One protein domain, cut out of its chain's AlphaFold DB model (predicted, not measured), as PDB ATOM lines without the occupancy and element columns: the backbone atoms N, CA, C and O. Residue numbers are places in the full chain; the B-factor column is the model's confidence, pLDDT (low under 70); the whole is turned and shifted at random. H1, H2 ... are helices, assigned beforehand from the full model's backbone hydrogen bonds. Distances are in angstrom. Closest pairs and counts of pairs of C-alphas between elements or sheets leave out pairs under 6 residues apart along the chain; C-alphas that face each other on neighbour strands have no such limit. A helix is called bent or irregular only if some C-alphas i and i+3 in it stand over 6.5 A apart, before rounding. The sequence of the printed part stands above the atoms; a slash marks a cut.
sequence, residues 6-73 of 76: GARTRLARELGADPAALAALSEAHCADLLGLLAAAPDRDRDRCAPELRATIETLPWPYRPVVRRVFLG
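What this domain is: This is residues 6 to 73 of the 76 residues of an uncharacterized protein of Nocardia farcinica (UniProt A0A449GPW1). A long shaft of helix, H3 followed by the bent H4, joins two small heads: at one end H1 packs on H3 and the short H2 packs on H1, and at the other H5 folds back along H4b, the second arm of H4. Between the heads, residues 39 to 44 stand free. The printed part has 68 residues with five named helices, H1 to H5 in chain order, and no named strand; the class is all helix. The whole is extended, with a radius of gyration of the C-alphas of 18.1 A and spans of 53 by 17 by 15 A.

How they stand to each other: H1, residues 6 to 14, touches H2, residues 19 to 22; their closest C-alphas, of Ala 12 and Pro 19, are 5.1 A apart. H1 also touches H3, residues 27 to 38, at a steep tilt of 40 degrees, the same way; the closest C-alphas, of Ala 7 and Ala 31, are 5.4 A apart. H4, residues 40 to 58, was assigned as one helix by its hydrogen bonds but is bent, with C-alphas 47 and 50 7.0 A apart; its arms H4a, residues 40 to 47, and H4b, residues 50 to 58, stand at a steep tilt of 54 degrees. H3 and H4a meet only through their link. H4b and H5, residues 64 to 72, touch as a helical hairpin at a shallow tilt of 18 degrees, opposite ways; their closest C-alphas, of Ile 56 and Arg 64, are 5.7 A apart. Every O i to N i+4 pair is within hydrogen-bond range in H1, H3, H4a, H4b and H5; H2 is too short for such a pair, and its one O i to N i+3 pair is within range.

Where its parts are: H1 begins at C-alpha 6 (156.471, 150.738, 191.312) and measures 12.3 A. H3 measures 16.3 A and ends at C-alpha 38 (166.972, 140.163, 187.175). H4b measures 13.0 A and H5 11.0 A, ending at C-alpha 72 (183.855, 132.298, 186.827).

The domain as a whole: The C-alphas farthest apart, of Ala 24 and Pro 62, are 53.5 A apart. The printed part has no cut, and its four links between helices are tight. Its mean pLDDT is 88.3, and no printed residue is under 70.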
ATOM      1  N   GLY A   6     155.233 151.381 190.884       82.25
ATOM      2  CA  GLY A   6     156.471 150.738 191.312       82.25
ATOM      3  C   GLY A   6     157.176 149.983 190.188       82.25
ATOM      4  O   GLY A   6     158.339 150.273 189.893       82.25
ATOM      5  N   ALA A   7     156.493 149.027 189.549       87.88
ATOM      6  CA  ALA A   7     157.144 148.124 188.602       87.88
ATOM      7  C   ALA A   7     157.451 148.830 187.280       87.88
ATOM      8  O   ALA A   7     158.575 148.721 186.792       87.88
ATOM      9  N   ARG A   8     156.524 149.632 186.737       91.50
ATOM     10  CA  ARG A   8     156.790 150.407 185.510       91.50
ATOM     11  C   ARG A   8     157.938 151.402 185.681       91.50
ATOM     12  O   ARG A   8     158.839 151.429 184.850       91.50
ATOM     13  N   THR A   9     157.951 152.185 186.763       89.62
ATOM     14  CA  THR A   9     159.033 153.162 187.008       89.62
ATOM     15  C   THR A   9     160.370 152.467 187.228       89.62
ATOM     16  O   THR A   9     161.404 152.936 186.754       89.62
ATOM     17  N   ARG A  10     160.368 151.337 187.941       90.88
ATOM     18  CA  ARG A  10     161.576 150.539 188.140       90.88
ATOM     19  C   ARG A  10     162.087 149.975 186.817       90.88
ATOM     20  O   ARG A  10     163.267 150.125 186.539       90.88
ATOM     21  N   LEU A  11     161.214 149.401 185.991       92.19
ATOM     22  CA  LEU A  11     161.585 148.871 184.681       92.19
ATOM     23  C   LEU A  11     162.134 149.964 183.756       92.19
ATOM     24  O   LEU A  11     163.172 149.767 183.138       92.19
ATOM     25  N   ALA A  12     161.492 151.134 183.717       92.25
ATOM     26  CA  ALA A  12     161.976 152.284 182.956       92.25
ATOM     27  C   ALA A  12     163.400 152.686 183.372       92.25
ATOM     28  O   ALA A  12     164.255 152.919 182.522       92.25
ATOM     29  N   ARG A  13     163.682 152.683 184.682       91.75
ATOM     30  CA  ARG A  13     165.016 152.970 185.220       91.75
ATOM     31  C   ARG A  13     166.057 151.931 184.806       91.75
ATOM     32  O   ARG A  13     167.128 152.326 184.365       91.75
ATOM     33  N   GLU A  14     165.750 150.639 184.936       90.31
ATOM     34  CA  GLU A  14     166.659 149.548 184.538       90.31
ATOM     35  C   GLU A  14     166.972 149.585 183.034       90.31
ATOM     36  O   GLU A  14     168.090 149.299 182.620       90.31
ATOM     37  N   LEU A  15     165.995 149.981 182.213       90.44
ATOM     38  CA  LEU A  15     166.149 150.099 180.762       90.44
ATOM     39  C   LEU A  15     166.735 151.447 180.307       90.44
ATOM     40  O   LEU A  15     166.988 151.619 179.117       90.44
ATOM     41  N   GLY A  16     166.915 152.415 181.214       90.19
ATOM     42  CA  GLY A  16     167.319 153.782 180.861       90.19
ATOM     43  C   GLY A  16     166.315 154.503 179.951       90.19
ATOM     44  O   GLY A  16     166.708 155.354 179.155       90.19
ATOM     45  N   ALA A  17     165.032 154.145 180.036       85.50
ATOM     46  CA  ALA A  17     163.964 154.639 179.174       85.50
ATOM     47  C   ALA A  17     162.996 155.570 179.923       85.50
ATOM     48  O   ALA A  17     162.907 155.561 181.151       85.50
ATOM     49  N   ASP A  18     162.224 156.352 179.168       86.69
ATOM     50  CA  ASP A  18     161.098 157.119 179.705       86.69
ATOM     51  C   ASP A  18     159.954 156.158 180.109       86.69
ATOM     52  O   ASP A  18     159.558 155.316 179.296       86.69
ATOM     53  N   PRO A  19     159.375 156.266 181.324       82.44
ATOM     54  CA  PRO A  19     158.196 155.496 181.729       82.44
ATOM     55  C   PRO A  19     157.022 155.550 180.741       82.44
ATOM     56  O   PRO A  19     156.263 154.582 180.651       82.44
ATOM     57  N   ALA A  20     156.876 156.641 179.982       86.12
ATOM     58  CA  ALA A  20     155.856 156.778 178.945       86.12
ATOM     59  C   ALA A  20     156.013 155.742 177.817       86.12
ATOM     60  O   ALA A  20     155.013 155.285 177.264       86.12
ATOM     61  N   ALA A  21     157.239 155.286 177.534       87.75
ATOM     62  CA  ALA A  21     157.491 154.218 176.563       87.75
ATOM     63  C   ALA A  21     156.909 152.861 177.006       87.75
ATOM     64  O   ALA A  21     156.704 151.970 176.186       87.75
ATOM     65  N   LEU A  22     156.602 152.710 178.299       88.88
ATOM     66  CA  LEU A  22     156.019 151.507 178.898       88.88
ATOM     67  C   LEU A  22     154.520 151.670 179.201       88.88
ATOM     68  O   LEU A  22     153.937 150.837 179.898       88.88
ATOM     69  N   ALA A  23     153.874 152.729 178.700       88.12
ATOM     70  CA  ALA A  23     152.461 153.008 178.969       88.12
ATOM     71  C   ALA A  23     151.519 151.905 178.453       88.12
ATOM     72  O   ALA A  23     150.473 151.663 179.049       88.12
ATOM     73  N   ALA A  24     151.909 151.202 177.383       91.38
ATOM     74  CA  ALA A  24     151.148 150.081 176.828       91.38
ATOM     75  C   ALA A  24     151.214 148.802 177.688       91.38
ATOM     76  O   ALA A  24     150.449 147.865 177.462       91.38
ATOM     77  N   LEU A  25     152.126 148.738 178.663       89.88
ATOM     78  CA  LEU A  25     152.305 147.576 179.526       89.88
ATOM     79  C   LEU A  25     151.533 147.742 180.834       89.88
ATOM     80  O   LEU A  25     151.555 148.797 181.475       89.88
ATOM     81  N   SER A  26     150.879 146.661 181.261       91.38
ATOM     82  CA  SER A  26     150.308 146.565 182.603       91.38
ATOM     83  C   SER A  26     151.425 146.475 183.650       91.38
ATOM     84  O   SER A  26     152.558 146.114 183.337       91.38
ATOM     85  N   GLU A  27     151.111 146.760 184.915       89.44
ATOM     86  CA  GLU A  27     152.085 146.574 186.004       89.44
ATOM     87  C   GLU A  27     152.560 145.124 186.128       89.44
ATOM     88  O   GLU A  27     153.736 144.898 186.395       89.44
ATOM     89  N   ALA A  28     151.673 144.152 185.892       91.25
ATOM     90  CA  ALA A  28     152.032 142.737 185.912       91.25
ATOM     91  C   ALA A  28     153.068 142.417 184.824       91.25
ATOM     92  O   ALA A  28     154.108 141.843 185.125       91.25
ATOM     93  N   HIS A  29     152.857 142.900 183.593       93.94
ATOM     94  CA  HIS A  29     153.839 142.735 182.521       93.94
ATOM     95  C   HIS A  29     155.179 143.407 182.861       93.94
ATOM     96  O   HIS A  29     156.236 142.836 182.603       93.94
ATOM     97  N   CYS A  30     155.162 144.597 183.472       94.00
ATOM     98  CA  CYS A  30     156.389 145.256 183.923       94.00
ATOM     99  C   CYS A  30     157.120 144.447 185.009       94.00
ATOM    100  O   CYS A  30     158.347 144.369 184.990       94.00
ATOM    101  N   ALA A  31     156.384 143.841 185.943       92.19
ATOM    102  CA  ALA A  31     156.948 142.991 186.987       92.19
ATOM    103  C   ALA A  31     157.560 141.701 186.414       92.19
ATOM    104  O   ALA A  31     158.669 141.331 186.800       92.19
ATOM    105  N   ASP A  32     156.894 141.069 185.447       93.56
ATOM    106  CA  ASP A  32     157.406 139.876 184.769       93.56
ATOM    107  C   ASP A  32     158.701 140.184 184.002       93.56
ATOM    108  O   ASP A  32     159.697 139.467 184.129       93.56
ATOM    109  N   LEU A  33     158.732 141.297 183.261       93.88
ATOM    110  CA  LEU A  33     159.930 141.759 182.552       93.88
ATOM    111  C   LEU A  33     161.081 142.078 183.512       93.88
ATOM    112  O   LEU A  33     162.226 141.731 183.224       93.88
ATOM    113  N   LEU A  34     160.792 142.681 184.668       93.50
ATOM    114  CA  LEU A  34     161.785 142.880 185.724       93.50
ATOM    115  C   LEU A  34     162.345 141.551 186.243       93.50
ATOM    116  O   LEU A  34     163.545 141.463 186.493       93.50
ATOM    117  N   GLY A  35     161.513 140.516 186.369       91.00
ATOM    118  CA  GLY A  35     161.968 139.168 186.713       91.00
ATOM    119  C   GLY A  35     162.917 138.586 185.660       91.00
ATOM    120  O   GLY A  35     163.944 137.998 186.006       91.00
ATOM    121  N   LEU A  36     162.628 138.799 184.373       90.62
ATOM    122  CA  LEU A  36     163.511 138.377 183.282       90.62
ATOM    123  C   LEU A  36     164.844 139.134 183.285       90.62
ATOM    124  O   LEU A  36     165.882 138.498 183.114       90.62
ATOM    125  N   LEU A  37     164.816 140.450 183.505       89.00
ATOM    126  CA  LEU A  37     166.008 141.295 183.638       89.00
ATOM    127  C   LEU A  37     166.865 140.883 184.834       89.00
ATOM    128  O   LEU A  37     168.075 140.749 184.694       89.00
ATOM    129  N   ALA A  38     166.252 140.612 185.986       87.56
ATOM    130  CA  ALA A  38     166.972 140.163 187.175       87.56
ATOM    131  C   ALA A  38     167.686 138.817 186.959       87.56
ATOM    132  O   ALA A  38     168.752 138.593 187.522       87.56
ATOM    133  N   ALA A  39     167.121 137.942 186.122       84.94
ATOM    134  CA  ALA A  39     167.719 136.660 185.762       84.94
ATOM    135  C   ALA A  39     168.709 136.743 184.580       84.94
ATOM    136  O   ALA A  39     169.372 135.751 184.278       84.94
ATOM    137  N   ALA A  40     168.800 137.880 183.880       83.38
ATOM    138  CA  ALA A  40     169.666 138.029 182.712       83.38
ATOM    139  C   ALA A  40     171.166 137.899 183.043       83.38
ATOM    140  O   ALA A  40     171.828 137.145 182.334       83.38
ATOM    141  N   PRO A  41     171.709 138.490 184.130       81.31
ATOM    142  CA  PRO A  41     173.126 138.353 184.468       81.31
ATOM    143  C   PRO A  41     173.579 136.902 184.652       81.31
ATOM    144  O   PRO A  41     174.664 136.540 184.204       81.31
ATOM    145  N   ASP A  42     172.747 136.062 185.273       80.38
ATOM    146  CA  ASP A  42     173.058 134.643 185.461       80.38
ATOM    147  C   ASP A  42     173.048 133.892 184.123       80.38
ATOM    148  O   ASP A  42     173.971 133.132 183.830       80.38
ATOM    149  N   ARG A  43     172.065 134.168 183.254       79.88
ATOM    150  CA  ARG A  43     172.009 133.584 181.901       79.88
ATOM    151  C   ARG A  43     173.182 134.026 181.030       79.88
ATOM    152  O   ARG A  43     173.760 133.202 180.324       79.88
ATOM    153  N   ASP A  44     173.530 135.307 181.074       83.19
ATOM    154  CA  ASP A  44     174.644 135.873 180.317       83.19
ATOM    155  C   ASP A  44     175.966 135.286 180.808       83.19
ATOM    156  O   ASP A  44     176.808 134.881 180.006       83.19
ATOM    157  N   ARG A  45     176.123 135.134 182.126       80.62
ATOM    158  CA  ARG A  45     177.272 134.458 182.729       80.62
ATOM    159  C   ARG A  45     177.379 133.007 182.267       80.62
ATOM    160  O   ARG A  45     178.468 132.600 181.868       80.62
ATOM    161  N   ASP A  46     176.290 132.246 182.289       83.44
ATOM    162  CA  ASP A  46     176.280 130.850 181.838       83.44
ATOM    163  C   ASP A  46     176.594 130.730 180.344       83.44
ATOM    164  O   ASP A  46     177.345 129.840 179.935       83.44
ATOM    165  N   ARG A  47     176.091 131.665 179.532       86.88
ATOM    166  CA  ARG A  47     176.367 131.724 178.093       86.88
ATOM    167  C   ARG A  47     177.819 132.093 177.792       86.88
ATOM    168  O   ARG A  47     178.409 131.501 176.892       86.88
ATOM    169  N   CYS A  48     178.398 133.035 178.531       84.88
ATOM    170  CA  CYS A  48     179.779 133.483 178.344       84.88
ATOM    171  C   CYS A  48     180.809 132.570 179.029       84.88
ATOM    172  O   CYS A  48     181.994 132.616 178.692       84.88
ATOM    173  N   ALA A  49     180.397 131.725 179.980       87.19
ATOM    174  CA  ALA A  49     181.302 130.861 180.735       87.19
ATOM    175  C   ALA A  49     182.188 129.945 179.864       87.19
ATOM    176  O   ALA A  49     183.371 129.814 180.193       87.19
ATOM    177  N   PRO A  50     181.706 129.316 178.771       88.31
ATOM    178  CA  PRO A  50     182.542 128.501 177.889       88.31
ATOM    179  C   PRO A  50     183.653 129.305 177.200       88.31
ATOM    180  O   PRO A  50     184.808 128.878 177.205       88.31
ATOM    181  N   GLU A  51     183.332 130.486 176.671       90.25
ATOM    182  CA  GLU A  51     184.293 131.369 175.993       90.25
ATOM    183  C   GLU A  51     185.329 131.931 176.976       90.25
ATOM    184  O   GLU A  51     186.535 131.930 176.705       90.25
ATOM    185  N   LEU A  52     184.880 132.324 178.171       86.94
ATOM    186  CA  LEU A  52     185.751 132.734 179.272       86.94
ATOM    187  C   LEU A  52     186.686 131.605 179.709       86.94
ATOM    188  O   LEU A  52     187.873 131.846 179.918       86.94
ATOM    189  N   ARG A  53     186.190 130.363 179.818       89.19
ATOM    190  CA  ARG A  53     187.034 129.194 180.115       89.19
ATOM    191  C   ARG A  53     188.094 128.998 179.038       89.19
ATOM    192  O   ARG A  53     189.260 128.858 179.391       89.19
ATOM    193  N   ALA A  54     187.712 129.036 177.762       91.62
ATOM    194  CA  ALA A  54     188.648 128.880 176.653       91.62
ATOM    195  C   ALA A  54     189.750 129.953 176.695       91.62
ATOM    196  O   ALA A  54     190.931 129.634 176.595       91.62
ATOM    197  N   THR A  55     189.367 131.204 176.952       91.75
ATOM    198  CA  THR A  55     190.296 132.335 177.101       91.75
ATOM    199  C   THR A  55     191.217 132.178 178.313       91.75
ATOM    200  O   THR A  55     192.401 132.478 178.240       91.75
ATOM    201  N   ILE A  56     190.719 131.670 179.442       90.00
ATOM    202  CA  ILE A  56     191.557 131.421 180.624       90.00
ATOM    203  C   ILE A  56     192.621 130.360 180.330       90.00
ATOM    204  O   ILE A  56     193.752 130.491 180.797       90.00
ATOM    205  N   GLU A  57     192.294 129.325 179.557       91.56
ATOM    206  CA  GLU A  57     193.258 128.274 179.218       91.56
ATOM    207  C   GLU A  57     194.381 128.756 178.284       91.56
ATOM    208  O   GLU A  57     195.440 128.128 178.254       91.56
ATOM    209  N   THR A  58     194.222 129.886 177.582       94.44
ATOM    210  CA  THR A  58     195.316 130.486 176.792       94.44
ATOM    211  C   THR A  58     196.288 131.310 177.639       94.44
ATOM    212  O   THR A  58     197.404 131.586 177.201       94.44
ATOM    213  N   LEU A  59     195.918 131.670 178.875       91.06
ATOM    214  CA  LEU A  59     196.786 132.431 179.771       91.06
ATOM    215  C   LEU A  59     197.943 131.574 180.313       91.06
ATOM    216  O   LEU A  59     197.800 130.354 180.485       91.06
ATOM    217  N   PRO A  60     199.076 132.197 180.687       93.69
ATOM    218  CA  PRO A  60     200.112 131.516 181.447       93.69
ATOM    219  C   PRO A  60     199.540 130.954 182.753       93.69
ATOM    220  O   PRO A  60     198.770 131.621 183.452       93.69
ATOM    221  N   TRP A  61     199.970 129.738 183.105       89.19
ATOM    222  CA  TRP A  61     199.546 128.998 184.300       89.19
ATOM    223  C   TRP A  61     199.364 129.841 185.580       89.19
ATOM    224  O   TRP A  61     198.313 129.683 186.208       89.19
ATOM    225  N   PRO A  62     200.284 130.751 185.976       93.00
ATOM    226  CA  PRO A  62     200.154 131.438 187.261       93.00
ATOM    227  C   PRO A  62     198.929 132.364 187.331       93.00
ATOM    228  O   PRO A  62     198.398 132.598 188.416       93.00
ATOM    229  N   TYR A  63     198.432 132.855 186.192       90.44
ATOM    230  CA  TYR A  63     197.289 133.771 186.141       90.44
ATOM    231  C   TYR A  63     195.943 133.050 186.032       90.44
ATOM    232  O   TYR A  63     194.924 133.586 186.476       90.44
ATOM    233  N   ARG A  64     195.924 131.816 185.505       91.75
ATOM    234  CA  ARG A  64     194.698 131.018 185.328       91.75
ATOM    235  C   ARG A  64     193.823 130.931 186.582       91.75
ATOM    236  O   ARG A  64     192.633 131.226 186.469       91.75
ATOM    237  N   PRO A  65     194.338 130.571 187.779       88.44
ATOM    238  CA  PRO A  65     193.491 130.430 188.965       88.44
ATOM    239  C   PRO A  65     192.904 131.766 189.439       88.44
ATOM    240  O   PRO A  65     191.771 131.795 189.926       88.44
ATOM    241  N   VAL A  66     193.639 132.871 189.274       89.69
ATOM    242  CA  VAL A  66     193.185 134.215 189.663       89.69
ATOM    243  C   VAL A  66     192.070 134.685 188.733       89.69
ATOM    244  O   VAL A  66     190.985 135.026 189.201       89.69
ATOM    245  N   VAL A  67     192.297 134.625 187.420       87.56
ATOM    246  CA  VAL A  67     191.316 135.049 186.411       87.56
ATOM    247  C   VAL A  67     190.068 134.166 186.470       87.56
ATOM    248  O   VAL A  67     188.948 134.675 186.496       87.56
ATOM    249  N   ARG A  68     190.230 132.846 186.625       86.69
ATOM    250  CA  ARG A  68     189.102 131.922 186.820       86.69
ATOM    251  C   ARG A  68     188.256 132.299 188.038       86.69
ATOM    252  O   ARG A  68     187.035 132.289 187.936       86.69
ATOM    253  N   ARG A  69     188.870 132.675 189.164       86.06
ATOM    254  CA  ARG A  69     188.136 133.091 190.370       86.06
ATOM    255  C   ARG A  69     187.354 134.389 190.167       86.06
ATOM    256  O   ARG A  69     186.225 134.469 190.641       86.06
ATOM    257  N   VAL A  70     187.936 135.376 189.486       85.50
ATOM    258  CA  VAL A  70     187.296 136.682 189.250       85.50
ATOM    259  C   VAL A  70     186.092 136.544 188.320       85.50
ATOM    260  O   VAL A  70     185.003 136.997 188.656       85.50
ATOM    261  N   PHE A  71     186.259 135.872 187.180       81.50
ATOM    262  CA  PHE A  71     185.223 135.840 186.147       81.50
ATOM    263  C   PHE A  71     184.227 134.688 186.314       81.50
ATOM    264  O   PHE A  71     183.027 134.880 186.130       81.50
ATOM    265  N   LEU A  72     184.691 133.501 186.711       80.06
ATOM    266  CA  LEU A  72     183.855 132.298 186.827       80.06
ATOM    267  C   LEU A  72     183.450 131.978 188.270       80.06
ATOM    268  O   LEU A  72     182.606 131.111 188.491       80.06
ATOM    269  N   GLY A  73     183.912 132.764 189.247       73.81
ATOM    270  CA  GLY A  73     183.510 132.630 190.644       73.81
ATOM    271  C   GLY A  73     184.130 131.411 191.323       73.81
ATOM    272  O   GLY A  73     184.980 130.704 190.774       73.81
TER     273      GLY A  73